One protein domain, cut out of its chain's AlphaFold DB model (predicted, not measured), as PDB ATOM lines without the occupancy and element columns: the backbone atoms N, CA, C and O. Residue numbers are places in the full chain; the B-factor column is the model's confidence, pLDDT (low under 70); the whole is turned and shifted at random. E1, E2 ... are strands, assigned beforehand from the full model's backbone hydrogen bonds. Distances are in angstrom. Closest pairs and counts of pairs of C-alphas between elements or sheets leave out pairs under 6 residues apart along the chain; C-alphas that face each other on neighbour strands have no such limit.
ATOM      1  N   VAL A   2      90.323 -47.674 148.436       79.19
ATOM      2  CA  VAL A   2      91.065 -47.350 149.666       79.19
ATOM      3  C   VAL A   2      90.276 -47.898 150.850       79.19
ATOM      4  O   VAL A   2      89.088 -47.604 150.960       79.19
ATOM      5  N   ASP A   3      90.917 -48.695 151.698       83.94
ATOM      6  CA  ASP A   3      90.356 -49.143 152.976       83.94
ATOM      7  C   ASP A   3      90.759 -48.142 154.071       83.94
ATOM      8  O   ASP A   3      91.949 -48.023 154.342       83.94
ATOM      9  N   PRO A   4      89.825 -47.384 154.675       79.69
ATOM     10  CA  PRO A   4      90.158 -46.331 155.633       79.69
ATOM     11  C   PRO A   4      90.490 -46.849 157.040       79.69
ATOM     12  O   PRO A   4      90.819 -46.045 157.915       79.69
ATOM     13  N   HIS A   5      90.355 -48.150 157.308       81.81
ATOM     14  CA  HIS A   5      90.599 -48.688 158.641       81.81
ATOM     15  C   HIS A   5      92.066 -48.496 159.060       81.81
ATOM     16  O   HIS A   5      92.976 -48.820 158.305       81.81
ATOM     17  N   GLY A   6      92.301 -47.971 160.267       78.81
ATOM     18  CA  GLY A   6      93.652 -47.690 160.777       78.81
ATOM     19  C   GLY A   6      94.301 -46.416 160.221       78.81
ATOM     20  O   GLY A   6      95.433 -46.114 160.583       78.81
ATOM     21  N   ALA A   7      93.609 -45.654 159.366       82.50
ATOM     22  CA  ALA A   7      94.156 -44.424 158.806       82.50
ATOM     23  C   ALA A   7      94.193 -43.280 159.826       82.50
ATOM     24  O   ALA A   7      93.186 -42.958 160.464       82.50
ATOM     25  N   ASP A   8      95.318 -42.573 159.865       81.75
ATOM     26  CA  ASP A   8      95.423 -41.261 160.482       81.75
ATOM     27  C   ASP A   8      94.898 -40.180 159.530       81.75
ATOM     28  O   ASP A   8      95.388 -39.973 158.415       81.75
ATOM     29  N   PHE A   9      93.883 -39.456 159.993       81.88
ATOM     30  CA  PHE A   9      93.201 -38.430 159.214       81.88
ATOM     31  C   PHE A   9      93.798 -37.039 159.447       81.88
ATOM     32  O   PHE A   9      93.698 -36.474 160.541       81.88
ATOM     33  N   ILE A  10      94.356 -36.437 158.396       80.88
ATOM     34  CA  ILE A  10      95.046 -35.141 158.460       80.88
ATOM     35  C   ILE A  10      94.272 -34.070 157.675       80.88
ATOM     36  O   ILE A  10      93.799 -34.303 156.567       80.88
ATOM     37  N   LYS A  11      94.144 -32.866 158.257       75.44
ATOM     38  CA  LYS A  11      93.538 -31.665 157.627       75.44
ATOM     39  C   LYS A  11      92.076 -31.813 157.163       75.44
ATOM     40  O   LYS A  11      91.571 -30.985 156.416       75.44
ATOM     41  N   ILE A  12      91.363 -32.799 157.695       80.50
ATOM     42  CA  ILE A  12      89.943 -33.029 157.406       80.50
ATOM     43  C   ILE A  12      89.059 -32.008 158.127       80.50
ATOM     44  O   ILE A  12      89.387 -31.561 159.232       80.50
ATOM     45  N   ARG A  13      87.908 -31.664 157.528       80.31
ATOM     46  CA  ARG A  13      86.886 -30.848 158.194       80.31
ATOM     47  C   ARG A  13      86.514 -31.483 159.524       80.31
ATOM     48  O   ARG A  13      86.041 -32.616 159.569       80.31
ATOM     49  N   ARG A  14      86.710 -30.720 160.594       83.81
ATOM     50  CA  ARG A  14      86.397 -31.123 161.956       83.81
ATOM     51  C   ARG A  14      85.338 -30.188 162.516       83.81
ATOM     52  O   ARG A  14      85.597 -28.996 162.649       83.81
ATOM     53  N   ASP A  15      84.179 -30.734 162.855       85.00
ATOM     54  CA  ASP A  15      83.159 -30.027 163.628       85.00
ATOM     55  C   ASP A  15      83.174 -30.563 165.064       85.00
ATOM     56  O   ASP A  15      83.375 -31.758 165.305       85.00
ATOM     57  N   VAL A  16      83.032 -29.665 166.032       84.75
ATOM     58  CA  VAL A  16      83.019 -29.998 167.456       84.75
ATOM     59  C   VAL A  16      81.821 -29.309 168.071       84.75
ATOM     60  O   VAL A  16      81.744 -28.082 168.084       84.75
ATOM     61  N   TRP A  17      80.912 -30.098 168.633       86.69
ATOM     62  CA  TRP A  17      79.760 -29.567 169.346       86.69
ATOM     63  C   TRP A  17      79.565 -30.263 170.683       86.69
ATOM     64  O   TRP A  17      80.076 -31.352 170.946       86.69
ATOM     65  N   TYR A  18      78.801 -29.601 171.537       86.94
ATOM     66  CA  TYR A  18      78.405 -30.104 172.836       86.94
ATOM     67  C   TYR A  18      76.941 -30.539 172.773       86.94
ATOM     68  O   TYR A  18      76.137 -29.928 172.061       86.94
ATOM     69  N   GLY A  19      76.610 -31.630 173.453       85.44
ATOM     70  CA  GLY A  19      75.289 -32.237 173.354       85.44
ATOM     71  C   GLY A  19      74.894 -33.047 174.577       85.44
ATOM     72  O   GLY A  19      75.682 -33.265 175.504       85.44
ATOM     73  N   SER A  20      73.641 -33.491 174.571       81.56
ATOM     74  CA  SER A  20      73.160 -34.536 175.477       81.56
ATOM     75  C   SER A  20      73.535 -35.922 174.937       81.56
ATOM     76  O   SER A  20      74.027 -36.039 173.818       81.56
ATOM     77  N   ALA A  21      73.258 -36.981 175.704       79.94
ATOM     78  CA  ALA A  21      73.549 -38.362 175.307       79.94
ATOM     79  C   ALA A  21      72.894 -38.792 173.975       79.94
ATOM     80  O   ALA A  21      73.370 -39.727 173.338       79.94
ATOM     81  N   SER A  22      71.827 -38.115 173.533       80.12
ATOM     82  CA  SER A  22      71.167 -38.394 172.251       80.12
ATOM     83  C   SER A  22      71.899 -37.809 171.036       80.12
ATOM     84  O   SER A  22      71.442 -37.990 169.912       80.12
ATOM     85  N   GLY A  23      72.999 -37.074 171.237       71.94
ATOM     86  CA  GLY A  23      73.739 -36.402 170.165       71.94
ATOM     87  C   GLY A  23      73.130 -35.071 169.714       71.94
ATOM     88  O   GLY A  23      73.754 -34.351 168.931       71.94
ATOM     89  N   ALA A  24      71.952 -34.703 170.233       78.31
ATOM     90  CA  ALA A  24      71.335 -33.411 169.963       78.31
ATOM     91  C   ALA A  24      72.226 -32.272 170.479       78.31
ATOM     92  O   ALA A  24      72.687 -32.292 171.626       78.31
ATOM     93  N   ARG A  25      72.456 -31.268 169.622       79.25
ATOM     94  CA  ARG A  25      73.239 -30.074 169.964       79.25
ATOM     95  C   ARG A  25      72.561 -29.345 171.119       79.25
ATOM     96  O   ARG A  25      71.397 -28.968 171.014       79.25
ATOM     97  N   THR A  26      73.293 -29.126 172.202       74.31
ATOM     98  CA  THR A  26      72.847 -28.269 173.300       74.31
ATOM     99  C   THR A  26      73.563 -26.931 173.208       74.31
ATOM    100  O   THR A  26      74.752 -26.857 172.894       74.31
ATOM    101  N   HIS A  27      72.836 -25.846 173.475       66.31
ATOM    102  CA  HIS A  27      73.429 -24.518 173.602       66.31
ATOM    103  C   HIS A  27      74.199 -24.436 174.925       66.31
ATOM    104  O   HIS A  27      73.720 -23.888 175.911       66.31
ATOM    105  N   ALA A  28      75.391 -25.026 174.952       65.50
ATOM    106  CA  ALA A  28      76.332 -24.907 176.052       65.50
ATOM    107  C   ALA A  28      77.431 -23.921 175.650       65.50
ATOM    108  O   ALA A  28      78.236 -24.191 174.756       65.50
ATOM    109  N   LEU A  29      77.470 -22.763 176.309       65.00
ATOM    110  CA  LEU A  29      78.579 -21.826 176.160       65.00
ATOM    111  C   LEU A  29      79.832 -22.473 176.755       65.00
ATOM    112  O   LEU A  29      79.897 -22.752 177.950       65.00
ATOM    113  N   TRP A  30      80.809 -22.754 175.890       65.06
ATOM    114  CA  TRP A  30      82.122 -23.298 176.263       65.06
ATOM    115  C   TRP A  30      82.048 -24.648 177.006       65.06
ATOM    116  O   TRP A  30      82.919 -24.982 177.801       65.06
ATOM    117  N   GLY A  31      81.003 -25.441 176.742       65.56
ATOM    118  CA  GLY A  31      80.824 -26.773 177.330       65.56
ATOM    119  C   GLY A  31      80.313 -26.788 178.775       65.56
ATOM    120  O   GLY A  31      80.114 -27.869 179.326       65.56
ATOM    121  N   ILE A  32      80.048 -25.631 179.390       68.50
ATOM    122  CA  ILE A  32      79.495 -25.565 180.747       68.50
ATOM    123  C   ILE A  32      78.036 -26.048 180.709       68.50
ATOM    124  O   ILE A  32      77.202 -25.477 180.007       68.50
ATOM    125  N   GLY A  33      77.741 -27.127 181.441       70.88
ATOM    126  CA  GLY A  33      76.421 -27.774 181.476       70.88
ATOM    127  C   GLY A  33      76.179 -28.816 180.375       70.88
ATOM    128  O   GLY A  33      75.098 -29.401 180.321       70.88
ATOM    129  N   ALA A  34      77.160 -29.079 179.507       71.00
ATOM    130  CA  ALA A  34      77.069 -30.154 178.525       71.00
ATOM    131  C   ALA A  34      77.509 -31.495 179.119       71.00
ATOM    132  O   ALA A  34      78.561 -31.585 179.746       71.00
ATOM    133  N   ALA A  35      76.729 -32.547 178.869       80.12
ATOM    134  CA  ALA A  35      77.072 -33.896 179.313       80.12
ATOM    135  C   ALA A  35      78.143 -34.546 178.422       80.12
ATOM    136  O   ALA A  35      78.951 -35.332 178.907       80.12
ATOM    137  N   TYR A  36      78.162 -34.207 177.127       83.44
ATOM    138  CA  TYR A  36      79.054 -34.820 176.147       83.44
ATOM    139  C   TYR A  36      79.639 -33.794 175.174       83.44
ATOM    140  O   TYR A  36      78.996 -32.804 174.809       83.44
ATOM    141  N   ARG A  37      80.868 -34.068 174.721       86.94
ATOM    142  CA  ARG A  37      81.543 -33.372 173.620       86.94
ATOM    143  C   ARG A  37      81.650 -34.328 172.439       86.94
ATOM    144  O   ARG A  37      82.340 -35.339 172.526       86.94
ATOM    145  N   TYR A  38      81.021 -33.970 171.333       85.88
ATOM    146  CA  TYR A  38      81.080 -34.708 170.081       85.88
ATOM    147  C   TYR A  38      82.142 -34.096 169.168       85.88
ATOM    148  O   TYR A  38      82.309 -32.877 169.101       85.88
ATOM    149  N   THR A  39      82.898 -34.954 168.491       85.31
ATOM    150  CA  THR A  39      83.816 -34.577 167.417       85.31
ATOM    151  C   THR A  39      83.400 -35.344 166.178       85.31
ATOM    152  O   THR A  39      83.303 -36.565 166.225       85.31
ATOM    153  N   GLU A  40      83.217 -34.637 165.074       86.56
ATOM    154  CA  GLU A  40      82.927 -35.230 163.778       86.56
ATOM    155  C   GLU A  40      84.013 -34.825 162.787       86.56
ATOM    156  O   GLU A  40      84.376 -33.650 162.692       86.56
ATOM    157  N   GLN A  41      84.528 -35.804 162.050       84.69
ATOM    158  CA  GLN A  41      85.466 -35.601 160.952       84.69
ATOM    159  C   GLN A  41      84.802 -36.085 159.666       84.69
ATOM    160  O   GLN A  41      84.292 -37.203 159.626       84.69
ATOM    161  N   ARG A  42      84.755 -35.233 158.636       84.44
ATOM    162  CA  ARG A  42      84.031 -35.512 157.386       84.44
ATOM    163  C   ARG A  42      84.887 -35.250 156.160       84.44
ATOM    164  O   ARG A  42      85.466 -34.172 156.041       84.44
ATOM    165  N   LEU A  43      84.860 -36.206 155.239       83.19
ATOM    166  CA  LEU A  43      85.270 -36.048 153.846       83.19
ATOM    167  C   LEU A  43      84.015 -35.800 153.014       83.19
ATOM    168  O   LEU A  43      83.054 -36.567 153.113       83.19
ATOM    169  N   LEU A  44      83.998 -34.726 152.229       82.56
ATOM    170  CA  LEU A  44      82.866 -34.435 151.352       82.56
ATOM    171  C   LEU A  44      83.084 -35.038 149.958       82.56
ATOM    172  O   LEU A  44      84.221 -35.104 149.486       82.56
ATOM    173  N   PRO A  45      82.010 -35.450 149.261       80.06
ATOM    174  CA  PRO A  45      82.112 -35.851 147.865       80.06
ATOM    175  C   PRO A  45      82.758 -34.748 147.017       80.06
ATOM    176  O   PRO A  45      82.337 -33.593 147.078       80.06
ATOM    177  N   GLY A  46      83.762 -35.119 146.221       74.81
ATOM    178  CA  GLY A  46      84.496 -34.197 145.352       74.81
ATOM    179  C   GLY A  46      85.691 -33.493 146.000       74.81
ATOM    180  O   GLY A  46      86.371 -32.749 145.303       74.81
ATOM    181  N   GLU A  47      85.979 -33.716 147.288       79.56
ATOM    182  CA  GLU A  47      87.237 -33.250 147.884       79.56
ATOM    183  C   GLU A  47      88.418 -34.092 147.380       79.56
ATOM    184  O   GLU A  47      88.355 -35.325 147.349       79.56
ATOM    185  N   GLU A  48      89.508 -33.424 146.999       80.75
ATOM    186  CA  GLU A  48      90.757 -34.099 146.664       80.75
ATOM    187  C   GLU A  48      91.398 -34.668 147.931       80.75
ATOM    188  O   GLU A  48      91.647 -33.971 148.923       80.75
ATOM    189  N   VAL A  49      91.653 -35.974 147.892       83.81
ATOM    190  CA  VAL A  49      92.251 -36.717 148.995       83.81
ATOM    191  C   VAL A  49      93.594 -37.281 148.571       83.81
ATOM    192  O   VAL A  49      93.725 -37.962 147.555       83.81
ATOM    193  N   HIS A  50      94.600 -37.020 149.391       82.81
ATOM    194  CA  HIS A  50      95.914 -37.623 149.287       82.81
ATOM    195  C   HIS A  50      95.998 -38.772 150.278       82.81
ATOM    196  O   HIS A  50      95.743 -38.593 151.468       82.81
ATOM    197  N   VAL A  51      96.371 -39.953 149.792       85.31
ATOM    198  CA  VAL A  51      96.473 -41.142 150.634       85.31
ATOM    199  C   VAL A  51      97.867 -41.740 150.532       85.31
ATOM    200  O   VAL A  51      98.383 -41.953 149.436       85.31
ATOM    201  N   ILE A  52      98.469 -42.014 151.685       83.75
ATOM    202  CA  ILE A  52      99.762 -42.682 151.830       83.75
ATOM    203  C   ILE A  52      99.519 -43.958 152.625       83.75
ATOM    204  O   ILE A  52      98.971 -43.894 153.717       83.75
ATOM    205  N   GLY A  53      99.927 -45.104 152.087       83.12
ATOM    206  CA  GLY A  53      99.732 -46.409 152.714       83.12
ATOM    207  C   GLY A  53     100.357 -47.535 151.906       83.12
ATOM    208  O   GLY A  53     101.083 -47.295 150.935       83.12
ATOM    209  N   ARG A  54     100.054 -48.781 152.276       82.31
ATOM    210  CA  ARG A  54     100.510 -49.948 151.521       82.31
ATOM    211  C   ARG A  54      99.665 -50.092 150.259       82.31
ATOM    212  O   ARG A  54      98.492 -50.454 150.319       82.31
ATOM    213  N   PHE A  55     100.289 -49.841 149.112       81.88
ATOM    214  CA  PHE A  55      99.707 -50.128 147.806       81.88
ATOM    215  C   PHE A  55      99.899 -51.604 147.465       81.88
ATOM    216  O   PHE A  55     101.031 -52.086 147.375       81.88
ATOM    217  N   ARG A  56      98.798 -52.319 147.251       76.19
ATOM    218  CA  ARG A  56      98.796 -53.679 146.715       76.19
ATOM    219  C   ARG A  56      97.849 -53.754 145.530       76.19
ATOM    220  O   ARG A  56      96.796 -53.129 145.523       76.19
ATOM    221  N   THR A  57      98.229 -54.517 144.521       72.62
ATOM    222  CA  THR A  57      97.313 -54.875 143.438       72.62
ATOM    223  C   THR A  57      96.831 -56.278 143.736       72.62
ATOM    224  O   THR A  57      97.662 -57.165 143.912       72.62
ATOM    225  N   SER A 135     105.488 -49.305 162.178       73.06
ATOM    226  CA  SER A 135     106.498 -48.294 161.836       73.06
ATOM    227  C   SER A 135     106.171 -47.487 160.576       73.06
ATOM    228  O   SER A 135     106.865 -46.509 160.291       73.06
ATOM    229  N   ARG A 136     105.156 -47.887 159.801       74.31
ATOM    230  CA  ARG A 136     104.809 -47.243 158.534       74.31
ATOM    231  C   ARG A 136     103.463 -46.535 158.666       74.31
ATOM    232  O   ARG A 136     102.454 -47.202 158.867       74.31
ATOM    233  N   PRO A 137     103.429 -45.200 158.545       77.56
ATOM    234  CA  PRO A 137     102.202 -44.453 158.756       77.56
ATOM    235  C   PRO A 137     101.212 -44.698 157.612       77.56
ATOM    236  O   PRO A 137     101.583 -44.638 156.436       77.56
ATOM    237  N   PHE A 138      99.948 -44.923 157.965       83.94
ATOM    238  CA  PHE A 138      98.829 -44.950 157.033       83.94
ATOM    239  C   PHE A 138      98.027 -43.657 157.187       83.94
ATOM    240  O   PHE A 138      97.424 -43.421 158.227       83.94
ATOM    241  N   ILE A 139      98.071 -42.777 156.185       81.94
ATOM    242  CA  ILE A 139      97.566 -41.402 156.288       81.94
ATOM    243  C   ILE A 139      96.571 -41.120 155.166       81.94
ATOM    244  O   ILE A 139      96.890 -41.297 153.990       81.94
ATOM    245  N   ILE A 140      95.404 -40.583 155.529       83.12
ATOM    246  CA  ILE A 140      94.444 -39.973 154.601       83.12
ATOM    247  C   ILE A 140      94.389 -38.473 154.899       83.12
ATOM    248  O   ILE A 140      93.949 -38.045 155.967       83.12
ATOM    249  N   ALA A 141      94.823 -37.657 153.945       83.00
ATOM    250  CA  ALA A 141      94.810 -36.208 154.046       83.00
ATOM    251  C   ALA A 141      93.831 -35.600 153.039       83.00
ATOM    252  O   ALA A 141      93.884 -35.911 151.853       83.00
ATOM    253  N   ALA A 142      92.965 -34.701 153.504       80.56
ATOM    254  CA  ALA A 142      92.149 -33.870 152.623       80.56
ATOM    255  C   ALA A 142      92.783 -32.485 152.534       80.56
ATOM    256  O   ALA A 142      92.886 -31.779 153.540       80.56
ATOM    257  N   PHE A 143      93.223 -32.100 151.340       67.94
ATOM    258  CA  PHE A 143      93.725 -30.756 151.095       67.94
ATOM    259  C   PHE A 143      92.584 -29.941 150.497       67.94
ATOM    260  O   PHE A 143      92.081 -30.239 149.420       67.94
ATOM    261  N   GLN A 144      92.122 -28.929 151.229       62.25
ATOM    262  CA  GLN A 144      91.164 -27.986 150.663       62.25
ATOM    263  C   GLN A 144      91.890 -27.037 149.718       62.25
ATOM    264  O   GLN A 144      92.789 -26.333 150.171       62.25
ATOM    265  N   GLU A 145      91.443 -27.025 148.457       60.06
ATOM    266  CA  GLU A 145      91.635 -26.002 147.416       60.06
ATOM    267  C   GLU A 145      92.567 -24.850 147.841       60.06
ATOM    268  O   GLU A 145      92.110 -23.760 148.218       60.06
TER     269      GLU A 145
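Overview. This is residues 2 to 57 and 135 to 145 of the 175 residues of an uncharacterized protein of Gammaproteobacteria bacterium (UniProt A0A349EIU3). A long hairpin, E2 and E3, reaches away from a small three-stranded sheet, E1, E6 and E4, and ends in a loop, residues 20 to 35; E5 lies at the opposite end. The printed part has 67 residues, no named helix and six strands, E1 to E6 along the chain, all strand, with under half of the residues in them. The mixed sheet runs E1, E6, E4. The whole is only just loose, close to extended, with a radius of gyration of the C-alphas of 16.0 A and spans of 50 by 29 by 18 A.

Along the chain. E1, residues 8 to 10, measures 6.5 A from C-alpha 8 at (95.423, -41.261, 160.482). E6, residues 139 to 142, ends at C-alpha 142 (92.149, -33.870, 152.623); it, E4, residues 49 to 52, and E5, residues 54 to 57, each measure 10.0 A. E2, residues 13 to 19, measures 19.1 A and E3, residues 36 to 42, 19.4 A.

Arrangement. E6 is parallel to E1 at 26 degrees, N 10 to O 140 within hydrogen-bond range at 2.9 A, and antiparallel to E4 at 165 degrees, N 50 to O 141 at 2.8 A. Hairpin E2 and E3 is antiparallel at 159 degrees, N 38 to O 17 at 2.8 A. E4 runs on into E5 at 96 degrees; E5 pairs with no named strand.

Size, cuts and confidence. The farthest C-alphas, Gly 33 and Thr 57, are 51.2 A apart. Residues 58 to 134 are not printed; C-alphas 57 and 135 are 21.6 A apart. The link E2 to E3 is long. Residues 27 to 32 and 143 to 145 have pLDDT under 70.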